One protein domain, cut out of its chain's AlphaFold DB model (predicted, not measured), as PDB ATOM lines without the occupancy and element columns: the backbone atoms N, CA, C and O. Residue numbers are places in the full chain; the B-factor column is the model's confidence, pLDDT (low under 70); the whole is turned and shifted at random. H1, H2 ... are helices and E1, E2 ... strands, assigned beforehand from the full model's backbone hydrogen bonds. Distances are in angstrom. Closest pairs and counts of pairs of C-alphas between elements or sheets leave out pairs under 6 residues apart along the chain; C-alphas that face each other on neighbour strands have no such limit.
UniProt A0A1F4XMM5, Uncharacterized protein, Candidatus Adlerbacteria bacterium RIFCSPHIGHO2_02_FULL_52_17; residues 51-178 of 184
ATOM      1  N   GLN A  51     203.732 192.145 206.491       81.94
ATOM      2  CA  GLN A  51     203.718 191.048 205.537       81.94
ATOM      3  C   GLN A  51     202.376 191.057 204.800       81.94
ATOM      4  O   GLN A  51     201.330 190.774 205.389       81.94
ATOM      5  N   MET A  52     202.406 191.393 203.517       86.38
ATOM      6  CA  MET A  52     201.220 191.482 202.666       86.38
ATOM      7  C   MET A  52     201.570 191.136 201.223       86.38
ATOM      8  O   MET A  52     202.743 191.115 200.852       86.38
ATOM      9  N   SER A  53     200.559 190.820 200.419       86.38
ATOM     10  CA  SER A  53     200.729 190.555 198.988       86.38
ATOM     11  C   SER A  53     200.413 191.792 198.143       86.38
ATOM     12  O   SER A  53     199.798 192.741 198.637       86.38
ATOM     13  N   LEU A  54     200.810 191.805 196.863       84.00
ATOM     14  CA  LEU A  54     200.489 192.929 195.971       84.00
ATOM     15  C   LEU A  54     198.971 193.091 195.836       84.00
ATOM     16  O   LEU A  54     198.475 194.212 195.909       84.00
ATOM     17  N   LYS A  55     198.213 191.993 195.710       86.81
ATOM     18  CA  LYS A  55     196.741 192.072 195.670       86.81
ATOM     19  C   LYS A  55     196.161 192.754 196.914       86.81
ATOM     20  O   LYS A  55     195.245 193.561 196.787       86.81
ATOM     21  N   ASP A  56     196.718 192.479 198.095       87.69
ATOM     22  CA  ASP A  56     196.236 193.062 199.346       87.69
ATOM     23  C   ASP A  56     196.579 194.551 199.392       87.69
ATOM     24  O   ASP A  56     195.779 195.349 199.871       87.69
ATOM     25  N   LEU A  57     197.744 194.933 198.855       86.25
ATOM     26  CA  LEU A  57     198.161 196.328 198.753       86.25
ATOM     27  C   LEU A  57     197.234 197.136 197.843       86.25
ATOM     28  O   LEU A  57     196.816 198.230 198.211       86.25
ATOM     29  N   LEU A  58     196.865 196.580 196.685       87.00
ATOM     30  CA  LEU A  58     195.916 197.227 195.778       87.00
ATOM     31  C   LEU A  58     194.524 197.344 196.412       87.00
ATOM     32  O   LEU A  58     193.882 198.388 196.313       87.00
ATOM     33  N   ALA A  59     194.077 196.287 197.097       87.31
ATOM     34  CA  ALA A  59     192.761 196.221 197.728       87.31
ATOM     35  C   ALA A  59     192.618 197.132 198.959       87.31
ATOM     36  O   ALA A  59     191.512 197.595 199.244       87.31
ATOM     37  N   GLN A  60     193.707 197.405 199.689       84.38
ATOM     38  CA  GLN A  60     193.699 198.353 200.812       84.38
ATOM     39  C   GLN A  60     193.373 199.783 200.367       84.38
ATOM     40  O   GLN A  60     192.763 200.538 201.128       84.38
ATOM     41  N   GLY A  61     193.725 200.129 199.126       77.06
ATOM     42  CA  GLY A  61     193.486 201.447 198.554       77.06
ATOM     43  C   GLY A  61     194.278 202.569 199.235       77.06
ATOM     44  O   GLY A  61     195.104 202.357 200.122       77.06
ATOM     45  N   GLY A  62     194.017 203.805 198.803       85.00
ATOM     46  CA  GLY A  62     194.764 204.986 199.242       85.00
ATOM     47  C   GLY A  62     196.088 205.181 198.498       85.00
ATOM     48  O   GLY A  62     196.465 204.386 197.642       85.00
ATOM     49  N   SER A  63     196.768 206.292 198.796       91.38
ATOM     50  CA  SER A  63     198.029 206.669 198.147       91.38
ATOM     51  C   SER A  63     199.218 206.296 199.026       91.38
ATOM     52  O   SER A  63     199.491 206.952 200.037       91.38
ATOM     53  N   GLN A  64     199.919 205.228 198.658       91.62
ATOM     54  CA  GLN A  64     201.034 204.687 199.429       91.62
ATOM     55  C   GLN A  64     202.201 204.314 198.526       91.62
ATOM     56  O   GLN A  64     202.028 203.866 197.394       91.62
ATOM     57  N   LYS A  65     203.405 204.487 199.061       91.69
ATOM     58  CA  LYS A  65     204.646 204.005 198.468       91.69
ATOM     59  C   LYS A  65     205.245 202.973 199.409       91.69
ATOM     60  O   LYS A  65     205.509 203.281 200.565       91.69
ATOM     61  N   CYS A  66     205.473 201.768 198.917       89.88
ATOM     62  CA  CYS A  66     205.958 200.638 199.686       89.88
ATOM     63  C   CYS A  66     207.276 200.141 199.109       89.88
ATOM     64  O   CYS A  66     207.347 199.760 197.946       89.88
ATOM     65  N   ALA A  67     208.325 200.128 199.922       90.06
ATOM     66  CA  ALA A  67     209.585 199.492 199.564       90.06
ATOM     67  C   ALA A  67     209.623 198.069 200.126       90.06
ATOM     68  O   ALA A  67     209.160 197.839 201.246       90.06
ATOM     69  N   PHE A  68     210.201 197.137 199.376       85.12
ATOM     70  CA  PHE A  68     210.489 195.795 199.870       85.12
ATOM     71  C   PHE A  68     211.863 195.326 199.394       85.12
ATOM     72  O   PHE A  68     212.378 195.747 198.353       85.12
ATOM     73  N   SER A  69     212.451 194.426 200.167       79.44
ATOM     74  CA  SER A  69     213.674 193.718 199.811       79.44
ATOM     75  C   SER A  69     213.519 192.265 200.226       79.44
ATOM     76  O   SER A  69     213.333 191.980 201.407       79.44
ATOM     77  N   SER A  70     213.599 191.359 199.262       67.62
ATOM     78  CA  SER A  70     213.597 189.920 199.471       67.62
ATOM     79  C   SER A  70     214.943 189.359 199.031       67.62
ATOM     80  O   SER A  70     215.290 189.365 197.850       67.62
ATOM     81  N   VAL A  71     215.723 188.895 200.003       61.38
ATOM     82  CA  VAL A  71     216.981 188.189 199.758       61.38
ATOM     83  C   VAL A  71     216.745 186.733 200.119       61.38
ATOM     84  O   VAL A  71     216.541 186.399 201.284       61.38
ATOM     85  N   THR A  72     216.751 185.866 199.115       59.53
ATOM     86  CA  THR A  72     216.764 184.410 199.297       59.53
ATOM     87  C   THR A  72     218.143 183.872 198.923       59.53
ATOM     88  O   THR A  72     218.874 184.521 198.174       59.53
ATOM     89  N   ASP A  73     218.496 182.668 199.387       51.22
ATOM     90  CA  ASP A  73     219.811 182.037 199.149       51.22
ATOM     91  C   ASP A  73     220.203 181.917 197.659       51.22
ATOM     92  O   ASP A  73     221.354 181.627 197.337       51.22
ATOM     93  N   SER A  74     219.257 182.094 196.730       58.00
ATOM     94  CA  SER A  74     219.473 181.973 195.281       58.00
ATOM     95  C   SER A  74     218.966 183.164 194.461       58.00
ATOM     96  O   SER A  74     219.209 183.203 193.256       58.00
ATOM     97  N   PHE A  75     218.268 184.122 195.076       63.19
ATOM     98  CA  PHE A  75     217.664 185.245 194.363       63.19
ATOM     99  C   PHE A  75     217.567 186.470 195.271       63.19
ATOM    100  O   PHE A  75     216.912 186.435 196.315       63.19
ATOM    101  N   GLU A  76     218.217 187.552 194.857       71.81
ATOM    102  CA  GLU A  76     218.076 188.873 195.458       71.81
ATOM    103  C   GLU A  76     217.112 189.688 194.596       71.81
ATOM    104  O   GLU A  76     217.330 189.857 193.392       71.81
ATOM    105  N   SER A  77     216.027 190.152 195.213       75.56
ATOM    106  CA  SER A  77     215.025 191.007 194.591       75.56
ATOM    107  C   SER A  77     214.680 192.155 195.529       75.56
ATOM    108  O   SER A  77     214.407 191.959 196.709       75.56
ATOM    109  N   SER A  78     214.682 193.373 195.017       83.69
ATOM    110  CA  SER A  78     214.223 194.549 195.751       83.69
ATOM    111  C   SER A  78     213.339 195.384 194.853       83.69
ATOM    112  O   SER A  78     213.452 195.324 193.630       83.69
ATOM    113  N   GLY A  79     212.442 196.161 195.436       88.38
ATOM    114  CA  GLY A  79     211.569 196.979 194.624       88.38
ATOM    115  C   GLY A  79     210.814 198.030 195.399       88.38
ATOM    116  O   GLY A  79     210.806 198.066 196.632       88.38
ATOM    117  N   THR A  80     210.184 198.908 194.635       92.00
ATOM    118  CA  THR A  80     209.245 199.902 195.141       92.00
ATOM    119  C   THR A  80     207.914 199.710 194.442       92.00
ATOM    120  O   THR A  80     207.855 199.615 193.220       92.00
ATOM    121  N   VAL A  81     206.850 199.669 195.230       91.62
ATOM    122  CA  VAL A  81     205.475 199.606 194.763       91.62
ATOM    123  C   VAL A  81     204.780 200.906 195.140       91.62
ATOM    124  O   VAL A  81     204.842 201.339 196.286       91.62
ATOM    125  N   TYR A  82     204.126 201.541 194.183       93.06
ATOM    126  CA  TYR A  82     203.295 202.719 194.372       93.06
ATOM    127  C   TYR A  82     201.852 202.313 194.129       93.06
ATOM    128  O   TYR A  82     201.562 201.632 193.148       93.06
ATOM    129  N   VAL A  83     200.950 202.736 195.001       92.44
ATOM    130  CA  VAL A  83     199.510 202.525 194.859       92.44
ATOM    131  C   VAL A  83     198.819 203.862 195.031       92.44
ATOM    132  O   VAL A  83     199.180 204.625 195.927       92.44
ATOM    133  N   ALA A  84     197.868 204.170 194.155       92.69
ATOM    134  CA  ALA A  84     196.976 205.318 194.276       92.69
ATOM    135  C   ALA A  84     195.746 205.115 193.388       92.69
ATOM    136  O   ALA A  84     195.871 204.585 192.292       92.69
ATOM    137  N   ASP A  85     194.566 205.547 193.843       89.06
ATOM    138  CA  ASP A  85     193.340 205.596 193.027       89.06
ATOM    139  C   ASP A  85     192.986 204.282 192.293       89.06
ATOM    140  O   ASP A  85     192.484 204.297 191.172       89.06
ATOM    141  N   GLY A  86     193.261 203.129 192.918       87.88
ATOM    142  CA  GLY A  86     193.026 201.806 192.320       87.88
ATOM    143  C   GLY A  86     194.039 201.401 191.241       87.88
ATOM    144  O   GLY A  86     193.859 200.372 190.595       87.88
ATOM    145  N   GLN A  87     195.101 202.187 191.063       92.62
ATOM    146  CA  GLN A  87     196.236 201.901 190.197       92.62
ATOM    147  C   GLN A  87     197.445 201.470 191.024       92.62
ATOM    148  O   GLN A  87     197.610 201.862 192.185       92.62
ATOM    149  N   MET A  88     198.313 200.678 190.405       92.56
ATOM    150  CA  MET A  88     199.560 200.213 190.998       92.56
ATOM    151  C   MET A  88     200.712 200.360 190.015       92.56
ATOM    152  O   MET A  88     200.567 200.089 188.829       92.56
ATOM    153  N   ARG A  89     201.884 200.718 190.525       93.81
ATOM    154  CA  ARG A  89     203.159 200.665 189.818       93.81
ATOM    155  C   ARG A  89     204.132 199.855 190.656       93.81
ATOM    156  O   ARG A  89     204.331 200.185 191.814       93.81
ATOM    157  N   GLY A  90     204.754 198.837 190.084       91.38
ATOM    158  CA  GLY A  90     205.862 198.111 190.696       91.38
ATOM    159  C   GLY A  90     207.131 198.296 189.877       91.38
ATOM    160  O   GLY A  90     207.129 198.045 188.675       91.38
ATOM    161  N   ASP A  91     208.210 198.709 190.526       91.38
ATOM    162  CA  ASP A  91     209.555 198.708 189.960       91.38
ATOM    163  C   ASP A  91     210.401 197.718 190.757       91.38
ATOM    164  O   ASP A  91     210.604 197.886 191.962       91.38
ATOM    165  N   PHE A  92     210.878 196.676 190.085       88.00
ATOM    166  CA  PHE A  92     211.567 195.542 190.681       88.00
ATOM    167  C   PHE A  92     212.961 195.418 190.083       88.00
ATOM    168  O   PHE A  92     213.136 195.451 188.873       88.00
ATOM    169  N   THR A  93     213.966 195.244 190.926       87.19
ATOM    170  CA  THR A  93     215.328 194.913 190.514       87.19
ATOM    171  C   THR A  93     215.649 193.526 191.027       87.19
ATOM    172  O   THR A  93     215.576 193.278 192.228       87.19
ATOM    173  N   SER A  94     216.016 192.634 190.116       81.62
ATOM    174  CA  SER A  94     216.399 191.258 190.419       81.62
ATOM    175  C   SER A  94     217.767 190.925 189.836       81.62
ATOM    176  O   SER A  94     218.221 191.591 188.907       81.62
ATOM    177  N   VAL A  95     218.450 189.908 190.364       79.19
ATOM    178  CA  VAL A  95     219.730 189.440 189.807       79.19
ATOM    179  C   VAL A  95     219.517 188.133 189.047       79.19
ATOM    180  O   VAL A  95     219.297 187.085 189.649       79.19
ATOM    181  N   ALA A  96     219.639 188.174 187.719       71.31
ATOM    182  CA  ALA A  96     219.568 186.995 186.857       71.31
ATOM    183  C   ALA A  96     220.920 186.770 186.164       71.31
ATOM    184  O   ALA A  96     221.457 187.665 185.514       71.31
ATOM    185  N   GLY A  97     221.517 185.585 186.332       72.94
ATOM    186  CA  GLY A  97     222.812 185.261 185.712       72.94
ATOM    187  C   GLY A  97     223.970 186.176 186.141       72.94
ATOM    188  O   GLY A  97     224.921 186.357 185.384       72.94
ATOM    189  N   GLY A  98     223.885 186.783 187.331       76.38
ATOM    190  CA  GLY A  98     224.878 187.733 187.840       76.38
ATOM    191  C   GLY A  98     224.776 189.144 187.251       76.38
ATOM    192  O   GLY A  98     225.700 189.935 187.435       76.38
ATOM    193  N   GLN A  99     223.696 189.470 186.535       79.31
ATOM    194  CA  GLN A  99     223.408 190.817 186.039       79.31
ATOM    195  C   GLN A  99     222.105 191.348 186.654       79.31
ATOM    196  O   GLN A  99     221.156 190.573 186.811       79.31
ATOM    197  N   PRO A 100     222.041 192.643 187.011       82.50
ATOM    198  CA  PRO A 100     220.801 193.252 187.460       82.50
ATOM    199  C   PRO A 100     219.820 193.365 186.287       82.50
ATOM    200  O   PRO A 100     220.164 193.869 185.218       82.50
ATOM    201  N   VAL A 101     218.598 192.900 186.505       86.62
ATOM    202  CA  VAL A 101     217.466 192.983 185.586       86.62
ATOM    203  C   VAL A 101     216.385 193.813 186.263       86.62
ATOM    204  O   VAL A 101     215.914 193.459 187.348       86.62
ATOM    205  N   MET A 102     216.021 194.927 185.629       88.75
ATOM    206  CA  MET A 102     214.947 195.799 186.092       88.75
ATOM    207  C   MET A 102     213.655 195.424 185.379       88.75
ATOM    208  O   MET A 102     213.574 195.474 184.154       88.75
ATOM    209  N   SER A 103     212.666 195.020 186.161       89.06
ATOM    210  CA  SER A 103     211.331 194.677 185.704       89.06
ATOM    211  C   SER A 103     210.332 195.673 186.258       89.06
ATOM    212  O   SER A 103     210.470 196.209 187.356       89.06
ATOM    213  N   HIS A 104     209.289 195.895 185.488       92.12
ATOM    214  CA  HIS A 104     208.338 196.961 185.675       92.12
ATOM    215  C   HIS A 104     206.939 196.392 185.532       92.12
ATOM    216  O   HIS A 104     206.673 195.611 184.620       92.12
ATOM    217  N   MET A 105     206.044 196.798 186.420       91.81
ATOM    218  CA  MET A 105     204.637 196.431 186.401       91.81
ATOM    219  C   MET A 105     203.786 197.687 186.541       91.81
ATOM    220  O   MET A 105     204.091 198.537 187.373       91.81
ATOM    221  N   VAL A 106     202.719 197.815 185.766       94.62
ATOM    222  CA  VAL A 106     201.633 198.773 186.018       94.62
ATOM    223  C   VAL A 106     200.326 198.008 186.038       94.62
ATOM    224  O   VAL A 106     200.087 197.203 185.148       94.62
ATOM    225  N   VAL A 107     199.472 198.286 187.015       93.50
ATOM    226  CA  VAL A 107     198.079 197.849 187.012       93.50
ATOM    227  C   VAL A 107     197.201 199.086 186.907       93.50
ATOM    228  O   VAL A 107     197.244 199.949 187.783       93.50
ATOM    229  N   THR A 108     196.415 199.170 185.838       92.69
ATOM    230  CA  THR A 108     195.392 200.204 185.629       92.69
ATOM    231  C   THR A 108     194.157 199.558 185.028       92.69
ATOM    232  O   THR A 108     194.281 198.656 184.204       92.69
ATOM    233  N   ASP A 109     192.967 199.980 185.458       90.06
ATOM    234  CA  ASP A 109     191.688 199.480 184.931       90.06
ATOM    235  C   ASP A 109     191.605 197.941 184.874       90.06
ATOM    236  O   ASP A 109     191.184 197.354 183.878       90.06
ATOM    237  N   ASN A 110     192.058 197.270 185.941       88.38
ATOM    238  CA  ASN A 110     192.134 195.805 186.045       88.38
ATOM    239  C   ASN A 110     193.058 195.117 185.023       88.38
ATOM    240  O   ASN A 110     193.029 193.896 184.895       88.38
ATOM    241  N   THR A 111     193.889 195.867 184.307       91.50
ATOM    242  CA  THR A 111     194.860 195.339 183.346       91.50
ATOM    243  C   THR A 111     196.260 195.490 183.919       91.50
ATOM    244  O   THR A 111     196.671 196.584 184.302       91.50
ATOM    245  N   SER A 112     196.984 194.379 183.998       91.31
ATOM    246  CA  SER A 112     198.385 194.312 184.399       91.31
ATOM    247  C   SER A 112     199.269 194.378 183.161       91.31
ATOM    248  O   SER A 112     199.093 193.601 182.226       91.31
ATOM    249  N   TYR A 113     200.234 195.288 183.167       92.75
ATOM    250  CA  TYR A 113     201.249 195.478 182.142       92.75
ATOM    251  C   TYR A 113     202.602 195.197 182.768       92.75
ATOM    252  O   TYR A 113     202.997 195.893 183.701       92.75
ATOM    253  N   VAL A 114     203.330 194.211 182.253       90.94
ATOM    254  CA  VAL A 114     204.651 193.833 182.758       90.94
ATOM    255  C   VAL A 114     205.670 193.933 181.638       90.94
ATOM    256  O   VAL A 114     205.452 193.433 180.538       90.94
ATOM    257  N   TRP A 115     206.802 194.569 181.908       92.31
ATOM    258  CA  TRP A 115     207.917 194.649 180.972       92.31
ATOM    259  C   TRP A 115     209.246 194.659 181.714       92.31
ATOM    260  O   TRP A 115     209.300 194.854 182.926       92.31
ATOM    261  N   THR A 116     210.324 194.464 180.970       89.94
ATOM    262  CA  THR A 116     211.683 194.454 181.502       89.94
ATOM    263  C   THR A 116     212.516 195.451 180.725       89.94
ATOM    264  O   THR A 116     212.394 195.552 179.501       89.94
ATOM    265  N   ASP A 117     213.391 196.169 181.416       86.44
ATOM    266  CA  ASP A 117     214.354 197.044 180.766       86.44
ATOM    267  C   ASP A 117     215.219 196.269 179.767       86.44
ATOM    268  O   ASP A 117     215.552 195.097 179.956       86.44
ATOM    269  N   ASN A 118     215.621 196.960 178.701       83.62
ATOM    270  CA  ASN A 118     216.351 196.416 177.548       83.62
ATOM    271  C   ASN A 118     215.526 195.519 176.609       83.62
ATOM    272  O   ASN A 118     216.066 195.040 175.609       83.62
ATOM    273  N   TYR A 119     214.225 195.354 176.861       85.12
ATOM    274  CA  TYR A 119     213.295 194.690 175.952       85.12
ATOM    275  C   TYR A 119     212.183 195.656 175.533       85.12
ATOM    276  O   TYR A 119     211.543 196.294 176.359       85.12
ATOM    277  N   GLN A 120     211.922 195.749 174.226       88.56
ATOM    278  CA  GLN A 120     210.797 196.532 173.685       88.56
ATOM    279  C   GLN A 120     209.476 195.748 173.691       88.56
ATOM    280  O   GLN A 120     208.497 196.167 173.078       88.56
ATOM    281  N   GLN A 121     209.461 194.579 174.328       88.06
ATOM    282  CA  GLN A 121     208.314 193.687 174.407       88.06
ATOM    283  C   GLN A 121     207.943 193.514 175.875       88.06
ATOM    284  O   GLN A 121     208.798 193.204 176.703       88.06
ATOM    285  N   GLY A 122     206.670 193.727 176.170       89.44
ATOM    286  CA  GLY A 122     206.045 193.429 177.447       89.44
ATOM    287  C   GLY A 122     204.869 192.480 177.254       89.44
ATOM    288  O   GLY A 122     204.498 192.125 176.133       89.44
ATOM    289  N   MET A 123     204.262 192.087 178.358       90.56
ATOM    290  CA  MET A 123     203.051 191.276 178.386       90.56
ATOM    291  C   MET A 123     201.955 192.061 179.088       90.56
ATOM    292  O   MET A 123     202.233 192.805 180.032       90.56
ATOM    293  N   MET A 124     200.721 191.897 178.627       90.88
ATOM    294  CA  MET A 124     199.549 192.382 179.333       90.88
ATOM    295  C   MET A 124     198.518 191.277 179.512       90.88
ATOM    296  O   MET A 124     198.398 190.386 178.671       90.88
ATOM    297  N   MET A 125     197.804 191.342 180.627       89.25
ATOM    298  CA  MET A 125     196.686 190.462 180.957       89.25
ATOM    299  C   MET A 125     195.832 191.087 182.053       89.25
ATOM    300  O   MET A 125     196.275 191.996 182.761       89.25
ATOM    301  N   SER A 126     194.626 190.574 182.238       90.19
ATOM    302  CA  SER A 126     193.779 190.907 183.374       90.19
ATOM    303  C   SER A 126     194.496 190.626 184.701       90.19
ATOM    304  O   SER A 126     195.081 189.561 184.906       90.19
ATOM    305  N   PHE A 127     194.433 191.572 185.637       87.19
ATOM    306  CA  PHE A 127     194.988 191.403 186.982       87.19
ATOM    307  C   PHE A 127     194.274 190.283 187.753       87.19
ATOM    308  O   PHE A 127     194.906 189.530 188.498       87.19
ATOM    309  N   ASP A 128     192.976 190.098 187.514       86.31
ATOM    310  CA  ASP A 128     192.228 188.965 188.062       86.31
ATOM    311  C   ASP A 128     192.734 187.634 187.495       86.31
ATOM    312  O   ASP A 128     192.911 186.669 188.236       86.31
ATOM    313  N   ALA A 129     193.031 187.578 186.192       83.00
ATOM    314  CA  ALA A 129     193.607 186.383 185.575       83.00
ATOM    315  C   ALA A 129     195.015 186.100 186.121       83.00
ATOM    316  O   ALA A 129     195.336 184.958 186.444       83.00
ATOM    317  N   MET A 130     195.827 187.142 186.315       81.25
ATOM    318  CA  MET A 130     197.164 187.038 186.901       81.25
ATOM    319  C   MET A 130     197.135 186.519 188.347       81.25
ATOM    320  O   MET A 130     197.979 185.712 188.736       81.25
ATOM    321  N   THR A 131     196.169 186.971 189.149       79.94
ATOM    322  CA  THR A 131     196.006 186.526 190.542       79.94
ATOM    323  C   THR A 131     195.375 185.137 190.649       79.94
ATOM    324  O   THR A 131     195.684 184.417 191.600       79.94
ATOM    325  N   ALA A 132     194.543 184.733 189.683       76.94
ATOM    326  CA  ALA A 132     193.934 183.404 189.609       76.94
ATOM    327  C   ALA A 132     194.864 182.330 189.003       76.94
ATOM    328  O   ALA A 132     194.794 181.165 189.391       76.94
ATOM    329  N   GLY A 133     195.740 182.709 188.070       63.66
ATOM    330  CA  GLY A 133     196.570 181.823 187.242       63.66
ATOM    331  C   GLY A 133     197.850 181.294 187.896       63.66
ATOM    332  O   GLY A 133     198.821 181.027 187.195       63.66
ATOM    333  N   GLN A 134     197.869 181.119 189.219       52.94
ATOM    334  CA  GLN A 134     199.052 180.773 190.031       52.94
ATOM    335  C   GLN A 134     199.723 179.413 189.694       52.94
ATOM    336  O   GLN A 134     200.680 179.017 190.355       52.94
ATOM    337  N   GLU A 135     199.242 178.693 188.677       42.75
ATOM    338  CA  GLU A 135     199.732 177.377 188.241       42.75
ATOM    339  C   GLU A 135     200.884 177.453 187.219       42.75
ATOM    340  O   GLU A 135     201.633 176.488 187.065       42.75
ATOM    341  N   SER A 136     201.097 178.581 186.536       40.94
ATOM    342  CA  SER A 136     202.222 178.733 185.610       40.94
ATOM    343  C   SER A 136     203.314 179.594 186.244       40.94
ATOM    344  O   SER A 136     203.202 180.812 186.353       40.94
ATOM    345  N   GLY A 137     204.432 178.966 186.627       45.28
ATOM    346  CA  GLY A 137     205.682 179.628 187.044       45.28
ATOM    347  C   GLY A 137     206.361 180.448 185.932       45.28
ATOM    348  O   GLY A 137     207.580 180.413 185.793       45.28
ATOM    349  N   GLN A 138     205.571 181.123 185.098       46.94
ATOM    350  CA  GLN A 138     205.962 181.933 183.948       46.94
ATOM    351  C   GLN A 138     205.842 183.439 184.226       46.94
ATOM    352  O   GLN A 138     206.401 184.235 183.474       46.94
ATOM    353  N   ASN A 139     205.164 183.848 185.305       54.50
ATOM    354  CA  ASN A 139     205.051 185.257 185.667       54.50
ATOM    355  C   ASN A 139     206.280 185.713 186.464       54.50
ATOM    356  O   ASN A 139     206.604 185.157 187.510       54.50
ATOM    357  N   ALA A 140     206.953 186.759 185.976       56.56
ATOM    358  CA  ALA A 140     208.124 187.352 186.632       56.56
ATOM    359  C   ALA A 140     207.795 188.019 187.986       56.56
ATOM    360  O   ALA A 140     208.701 188.329 188.756       56.56
ATOM    361  N   VAL A 141     206.509 188.244 188.271       67.56
ATOM    362  CA  VAL A 141     205.993 188.835 189.511       67.56
ATOM    363  C   VAL A 141     204.796 188.002 189.969       67.56
ATOM    364  O   VAL A 141     203.855 187.822 189.200       67.56
ATOM    365  N   ASP A 142     204.821 187.503 191.204       75.25
ATOM    366  CA  ASP A 142     203.686 186.802 191.817       75.25
ATOM    367  C   ASP A 142     202.869 187.796 192.666       75.25
ATOM    368  O   ASP A 142     203.365 188.278 193.688       75.25
ATOM    369  N   PRO A 143     201.622 188.125 192.279       78.44
ATOM    370  CA  PRO A 143     200.809 189.100 193.000       78.44
ATOM    371  C   PRO A 143     200.261 188.571 194.335       78.44
ATOM    372  O   PRO A 143     199.789 189.366 195.153       78.44
ATOM    373  N   ASN A 144     200.315 187.255 194.562       82.44
ATOM    374  CA  ASN A 144     199.887 186.584 195.789       82.44
ATOM    375  C   ASN A 144     201.045 186.344 196.766       82.44
ATOM    376  O   ASN A 144     200.792 186.034 197.934       82.44
ATOM    377  N   ALA A 145     202.294 186.495 196.313       79.88
ATOM    378  CA  ALA A 145     203.466 186.318 197.153       79.88
ATOM    379  C   ALA A 145     203.463 187.324 198.308       79.88
ATOM    380  O   ALA A 145     203.272 188.528 198.129       79.88
ATOM    381  N   LEU A 146     203.691 186.802 199.510       81.88
ATOM    382  CA  LEU A 146     203.824 187.600 200.716       81.88
ATOM    383  C   LEU A 146     205.233 188.190 200.773       81.88
ATOM    384  O   LEU A 146     206.216 187.457 200.668       81.88
ATOM    385  N   ALA A 147     205.321 189.503 200.968       81.44
ATOM    386  CA  ALA A 147     206.582 190.194 201.192       81.44
ATOM    387  C   ALA A 147     206.452 191.203 202.338       81.44
ATOM    388  O   ALA A 147     205.365 191.709 202.626       81.44
ATOM    389  N   ASP A 148     207.577 191.485 202.991       84.38
ATOM    390  CA  ASP A 148     207.663 192.509 204.025       84.38
ATOM    391  C   ASP A 148     207.715 193.891 203.371       84.38
ATOM    392  O   ASP A 148     208.755 194.331 202.873       84.38
ATOM    393  N   TYR A 149     206.574 194.582 203.372       83.69
ATOM    394  CA  TYR A 149     206.462 195.919 202.802       83.69
ATOM    395  C   TYR A 149     206.630 196.999 203.866       83.69
ATOM    396  O   TYR A 149     205.950 197.018 204.895       83.69
ATOM    397  N   SER A 150     207.513 197.948 203.580       88.31
ATOM    398  CA  SER A 150     207.687 199.181 204.338       88.31
ATOM    399  C   SER A 150     206.982 200.321 203.606       88.31
ATOM    400  O   SER A 150     207.560 200.910 202.691       88.31
ATOM    401  N   CYS A 151     205.743 200.617 204.001       89.75
ATOM    402  CA  CYS A 151     204.899 201.618 203.347       89.75
ATOM    403  C   CYS A 151     204.938 202.990 204.029       89.75
ATOM    404  O   CYS A 151     204.877 203.095 205.253       89.75
ATOM    405  N   GLU A 152     204.962 204.046 203.221       90.69
ATOM    406  CA  GLU A 152     204.818 205.438 203.634       90.69
ATOM    407  C   GLU A 152     203.696 206.132 202.836       90.69
ATOM    408  O   GLU A 152     203.470 205.796 201.666       90.69
ATOM    409  N   PRO A 153     202.969 207.097 203.435       89.81
ATOM    410  CA  PRO A 153     202.031 207.927 202.690       89.81
ATOM    411  C   PRO A 153     202.759 208.689 201.586       89.81
ATOM    412  O   PRO A 153     203.815 209.280 201.821       89.81
ATOM    413  N   TRP A 154     202.170 208.725 200.397       90.00
ATOM    414  CA  TRP A 154     202.754 209.402 199.245       90.00
ATOM    415  C   TRP A 154     201.732 210.328 198.584       90.00
ATOM    416  O   TRP A 154     200.546 210.016 198.506       90.00
ATOM    417  N   ALA A 155     202.192 211.492 198.123       89.69
ATOM    418  CA  ALA A 155     201.386 212.373 197.291       89.69
ATOM    419  C   ALA A 155     201.364 211.801 195.871       89.69
ATOM    420  O   ALA A 155     202.363 211.905 195.161       89.69
ATOM    421  N   ALA A 156     200.248 211.173 195.502       86.38
ATOM    422  CA  ALA A 156     200.106 210.481 194.231       86.38
ATOM    423  C   ALA A 156     200.440 211.385 193.035       86.38
ATOM    424  O   ALA A 156     199.918 212.493 192.905       86.38
ATOM    425  N   ASP A 157     201.293 210.872 192.157       88.81
ATOM    426  CA  ASP A 157     201.582 211.427 190.842       88.81
ATOM    427  C   ASP A 157     201.020 210.476 189.786       88.81
ATOM    428  O   ASP A 157     201.476 209.340 189.654       88.81
ATOM    429  N   ALA A 158     200.031 210.945 189.026       85.62
ATOM    430  CA  ALA A 158     199.410 210.161 187.966       85.62
ATOM    431  C   ALA A 158     200.413 209.749 186.873       85.62
ATOM    432  O   ALA A 158     200.221 208.726 186.219       85.62
ATOM    433  N   GLY A 159     201.500 210.509 186.689       89.81
ATOM    434  CA  GLY A 159     202.520 210.225 185.681       89.81
ATOM    435  C   GLY A 159     203.251 208.900 185.899       89.81
ATOM    436  O   GLY A 159     203.740 208.323 184.933       89.81
ATOM    437  N   ILE A 160     203.294 208.381 187.132       89.12
ATOM    438  CA  ILE A 160     203.999 207.126 187.430       89.12
ATOM    439  C   ILE A 160     203.258 205.881 186.921       89.12
ATOM    440  O   ILE A 160     203.866 204.824 186.761       89.12
ATOM    441  N   PHE A 161     201.949 205.997 186.684       92.69
ATOM    442  CA  PHE A 161     201.104 204.907 186.193       92.69
ATOM    443  C   PHE A 161     200.947 204.937 184.667       92.69
ATOM    444  O   PHE A 161     200.348 204.037 184.086       92.69
ATOM    445  N   VAL A 162     201.493 205.956 183.995       91.88
ATOM    446  CA  VAL A 162     201.478 206.033 182.533       91.88
ATOM    447  C   VAL A 162     202.494 205.045 181.966       91.88
ATOM    448  O   VAL A 162     203.651 205.000 182.385       91.88
ATOM    449  N   LEU A 163     202.057 204.246 180.993       90.44
ATOM    450  CA  LEU A 163     202.931 203.305 180.300       90.44
ATOM    451  C   LEU A 163     203.973 204.059 179.454       90.44
ATOM    452  O   LEU A 163     203.635 205.063 178.824       90.44
ATOM    453  N   PRO A 164     205.228 203.585 179.402       88.81
ATOM    454  CA  PRO A 164     206.257 204.201 178.576       88.81
ATOM    455  C   PRO A 164     205.965 204.011 177.082       88.81
ATOM    456  O   PRO A 164     205.512 202.951 176.642       88.81
ATOM    457  N   ASP A 165     206.303 205.022 176.285       88.25
ATOM    458  CA  ASP A 165     206.242 204.924 174.829       88.25
ATOM    459  C   ASP A 165     207.273 203.916 174.292       88.25
ATOM    460  O   ASP A 165     208.402 203.821 174.775       88.25
ATOM    461  N   GLY A 166     206.913 203.189 173.230       85.69
ATOM    462  CA  GLY A 166     207.843 202.314 172.505       85.69
ATOM    463  C   GLY A 166     207.989 200.890 173.052       85.69
ATOM    464  O   GLY A 166     208.851 200.155 172.561       85.69
ATOM    465  N   ILE A 167     207.144 200.490 174.010       91.38
ATOM    466  CA  ILE A 167     206.981 199.094 174.437       91.38
ATOM    467  C   ILE A 167     205.719 198.507 173.802       91.38
ATOM    468  O   ILE A 167     204.642 199.098 173.860       91.38
ATOM    469  N   TYR A 168     205.853 197.329 173.196       91.50
ATOM    470  CA  TYR A 168     204.743 196.569 172.633       91.50
ATOM    471  C   TYR A 168     204.285 195.519 173.640       91.50
ATOM    472  O   TYR A 168     205.069 194.647 174.013       91.50
ATOM    473  N   PHE A 169     203.026 195.586 174.063       91.44
ATOM    474  CA  PHE A 169     202.452 194.623 174.998       91.44
ATOM    475  C   PHE A 169     201.710 193.522 174.248       91.44
ATOM    476  O   PHE A 169     200.792 193.796 173.474       91.44
ATOM    477  N   LEU A 170     202.125 192.277 174.472       90.12
ATOM    478  CA  LEU A 170     201.410 191.103 173.994       90.12
ATOM    479  C   LEU A 170     200.261 190.788 174.951       90.12
ATOM    480  O   LEU A 170     200.497 190.574 176.138       90.12
ATOM    481  N   ASP A 171     199.042 190.746 174.424       89.19
ATOM    482  CA  ASP A 171     197.856 190.331 175.168       89.19
ATOM    483  C   ASP A 171     197.870 188.811 175.361       89.19
ATOM    484  O   ASP A 171     197.659 188.055 174.408       89.19
ATOM    485  N   ILE A 172     198.145 188.366 176.584       84.25
ATOM    486  CA  ILE A 172     198.185 186.940 176.908       84.25
ATOM    487  C   ILE A 172     196.772 186.357 177.004       84.25
ATOM    488  O   ILE A 172     196.572 185.215 176.583       84.25
ATOM    489  N   ASP A 173     195.786 187.138 177.454       80.12
ATOM    490  CA  ASP A 173     194.392 186.688 177.568       80.12
ATOM    491  C   ASP A 173     193.835 186.298 176.189       80.12
ATOM    492  O   ASP A 173     193.103 185.314 176.051       80.12
ATOM    493  N   SER A 174     194.250 187.019 175.143       77.62
ATOM    494  CA  SER A 174     193.863 186.735 173.755       77.62
ATOM    495  C   SER A 174     194.411 185.413 173.201       77.62
ATOM    496  O   SER A 174     193.850 184.866 172.252       77.62
ATOM    497  N   ILE A 175     195.495 184.891 173.785       70.88
ATOM    498  CA  ILE A 175     196.187 183.682 173.318       70.88
ATOM    499  C   ILE A 175     195.673 182.449 174.062       70.88
ATOM    500  O   ILE A 175     195.498 181.391 173.463       70.88
ATOM    501  N   THR A 176     195.411 182.573 175.363       63.91
ATOM    502  CA  THR A 176     194.920 181.461 176.191       63.91
ATOM    503  C   THR A 176     193.405 181.261 176.092       63.91
ATOM    504  O   THR A 176     192.894 180.231 176.512       63.91
ATOM    505  N   GLY A 177     192.670 182.215 175.510       56.25
ATOM    506  CA  GLY A 177     191.221 182.126 175.298       56.25
ATOM    507  C   GLY A 177     190.762 181.251 174.121       56.25
ATOM    508  O   GLY A 177     189.559 181.139 173.904       56.25
ATOM    509  N   THR A 178     191.668 180.643 173.342       49.91
ATOM    510  CA  THR A 178     191.307 179.867 172.133       49.91
ATOM    511  C   THR A 178     191.296 178.341 172.304       49.91
ATOM    512  O   THR A 178     191.169 177.627 171.314       49.91
TER     513      THR A 178
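This is residues 51 to 178 of the 184 residues of an uncharacterized protein of Candidatus Adlerbacteria bacterium RIFCSPHIGHO2_02_FULL_52_17 (UniProt A0A1F4XMM5). A single twisted sheet of eight strands makes a wall, with the short helices H1 and H2 and the unnamed stretch 133 to 146 over one face. Strands E1 to E6 zigzag through it, E7 and E8 close its two edges, and the stretch holding H3 crosses from E7 to E8 past the opposite face. The 128 printed residues hold four named helices and eight named strands, in the order H1 E1 E2 E3 E4 E5 E6 H2 E7 H3 E8 H4, a mixed class of helices and strands. The sheet runs E7 E1 E2 E3 E4 E5 E6 E8 and is mixed. The whole is compact, with a radius of gyration of the C-alphas of 14.3 A and spans of 41 by 35 by 29 A.

Find C-alpha 54 at (200.489, 192.929, 195.971), where H1 begins and runs to residue 60. Next come E1, residues 64 to 72, 25.7 A; E2, 75 to 84, 28.8 A; E3, 87 to 96, 27.9 A; and E4, 99 to 108, 29.5 A, starting at C-alpha 99 (223.408, 190.817, 186.039). Then read E5, 111 to 116, 16.9 A; E6, 121 to 126, 17.3 A; H2, 127 to 132; E7, 147 to 153, 18.4 A; H3, 158 to 161; E8, 168 to 171; and H4, 173 to 176, ending at C-alpha 176 (194.920, 181.461, 176.191).

Start with E1 to E6, a meander, each strand the antiparallel neighbour of the one before. Look for N 66 and O 81 of the hairpin E1 and E2, 2.7 A apart, and N 90 and O 105 of the hairpin E3 and E4, 2.8 A apart. E7 is an edge strand antiparallel to E1, with N 152 and O 65 at 2.8 A; residues 51 to 52 pair with 147 to 148 of E7. At the other edge E8 is parallel to E6, with N 122 and O 168 at 2.8 A. H1 and H2 are on the same face of the sheet, two layers, helices on one face of a sheet. The closest C-alphas of H1 and E2 are those of Leu 58 and Val 83, 6.5 A. H2 stands up from the sheet at 58 degrees; the closest C-alphas of H2 and E5 are Ser 112 and Phe 127, 5.2 A. H3 and H4 only graze the sheet, Phe 161 closest to Arg 89 of E3 at 5.9 A and Asp 173 closest to Met 125 of E6 at 5.6 A between C-alphas. In H1 and H2 every O i to N i+4 pair is within hydrogen-bond range; H3 and H4 are too short for one.

The C-alphas farthest apart, those of Pro 153 and Thr 178, are 42.8 A from each other. The printed part has no cut, and its one long link is H2 to E7, 14 residues. Mean pLDDT of the printed part is 82.4; look for values under 70 at residues 70 to 75, 133 to 141 and 176 to 178.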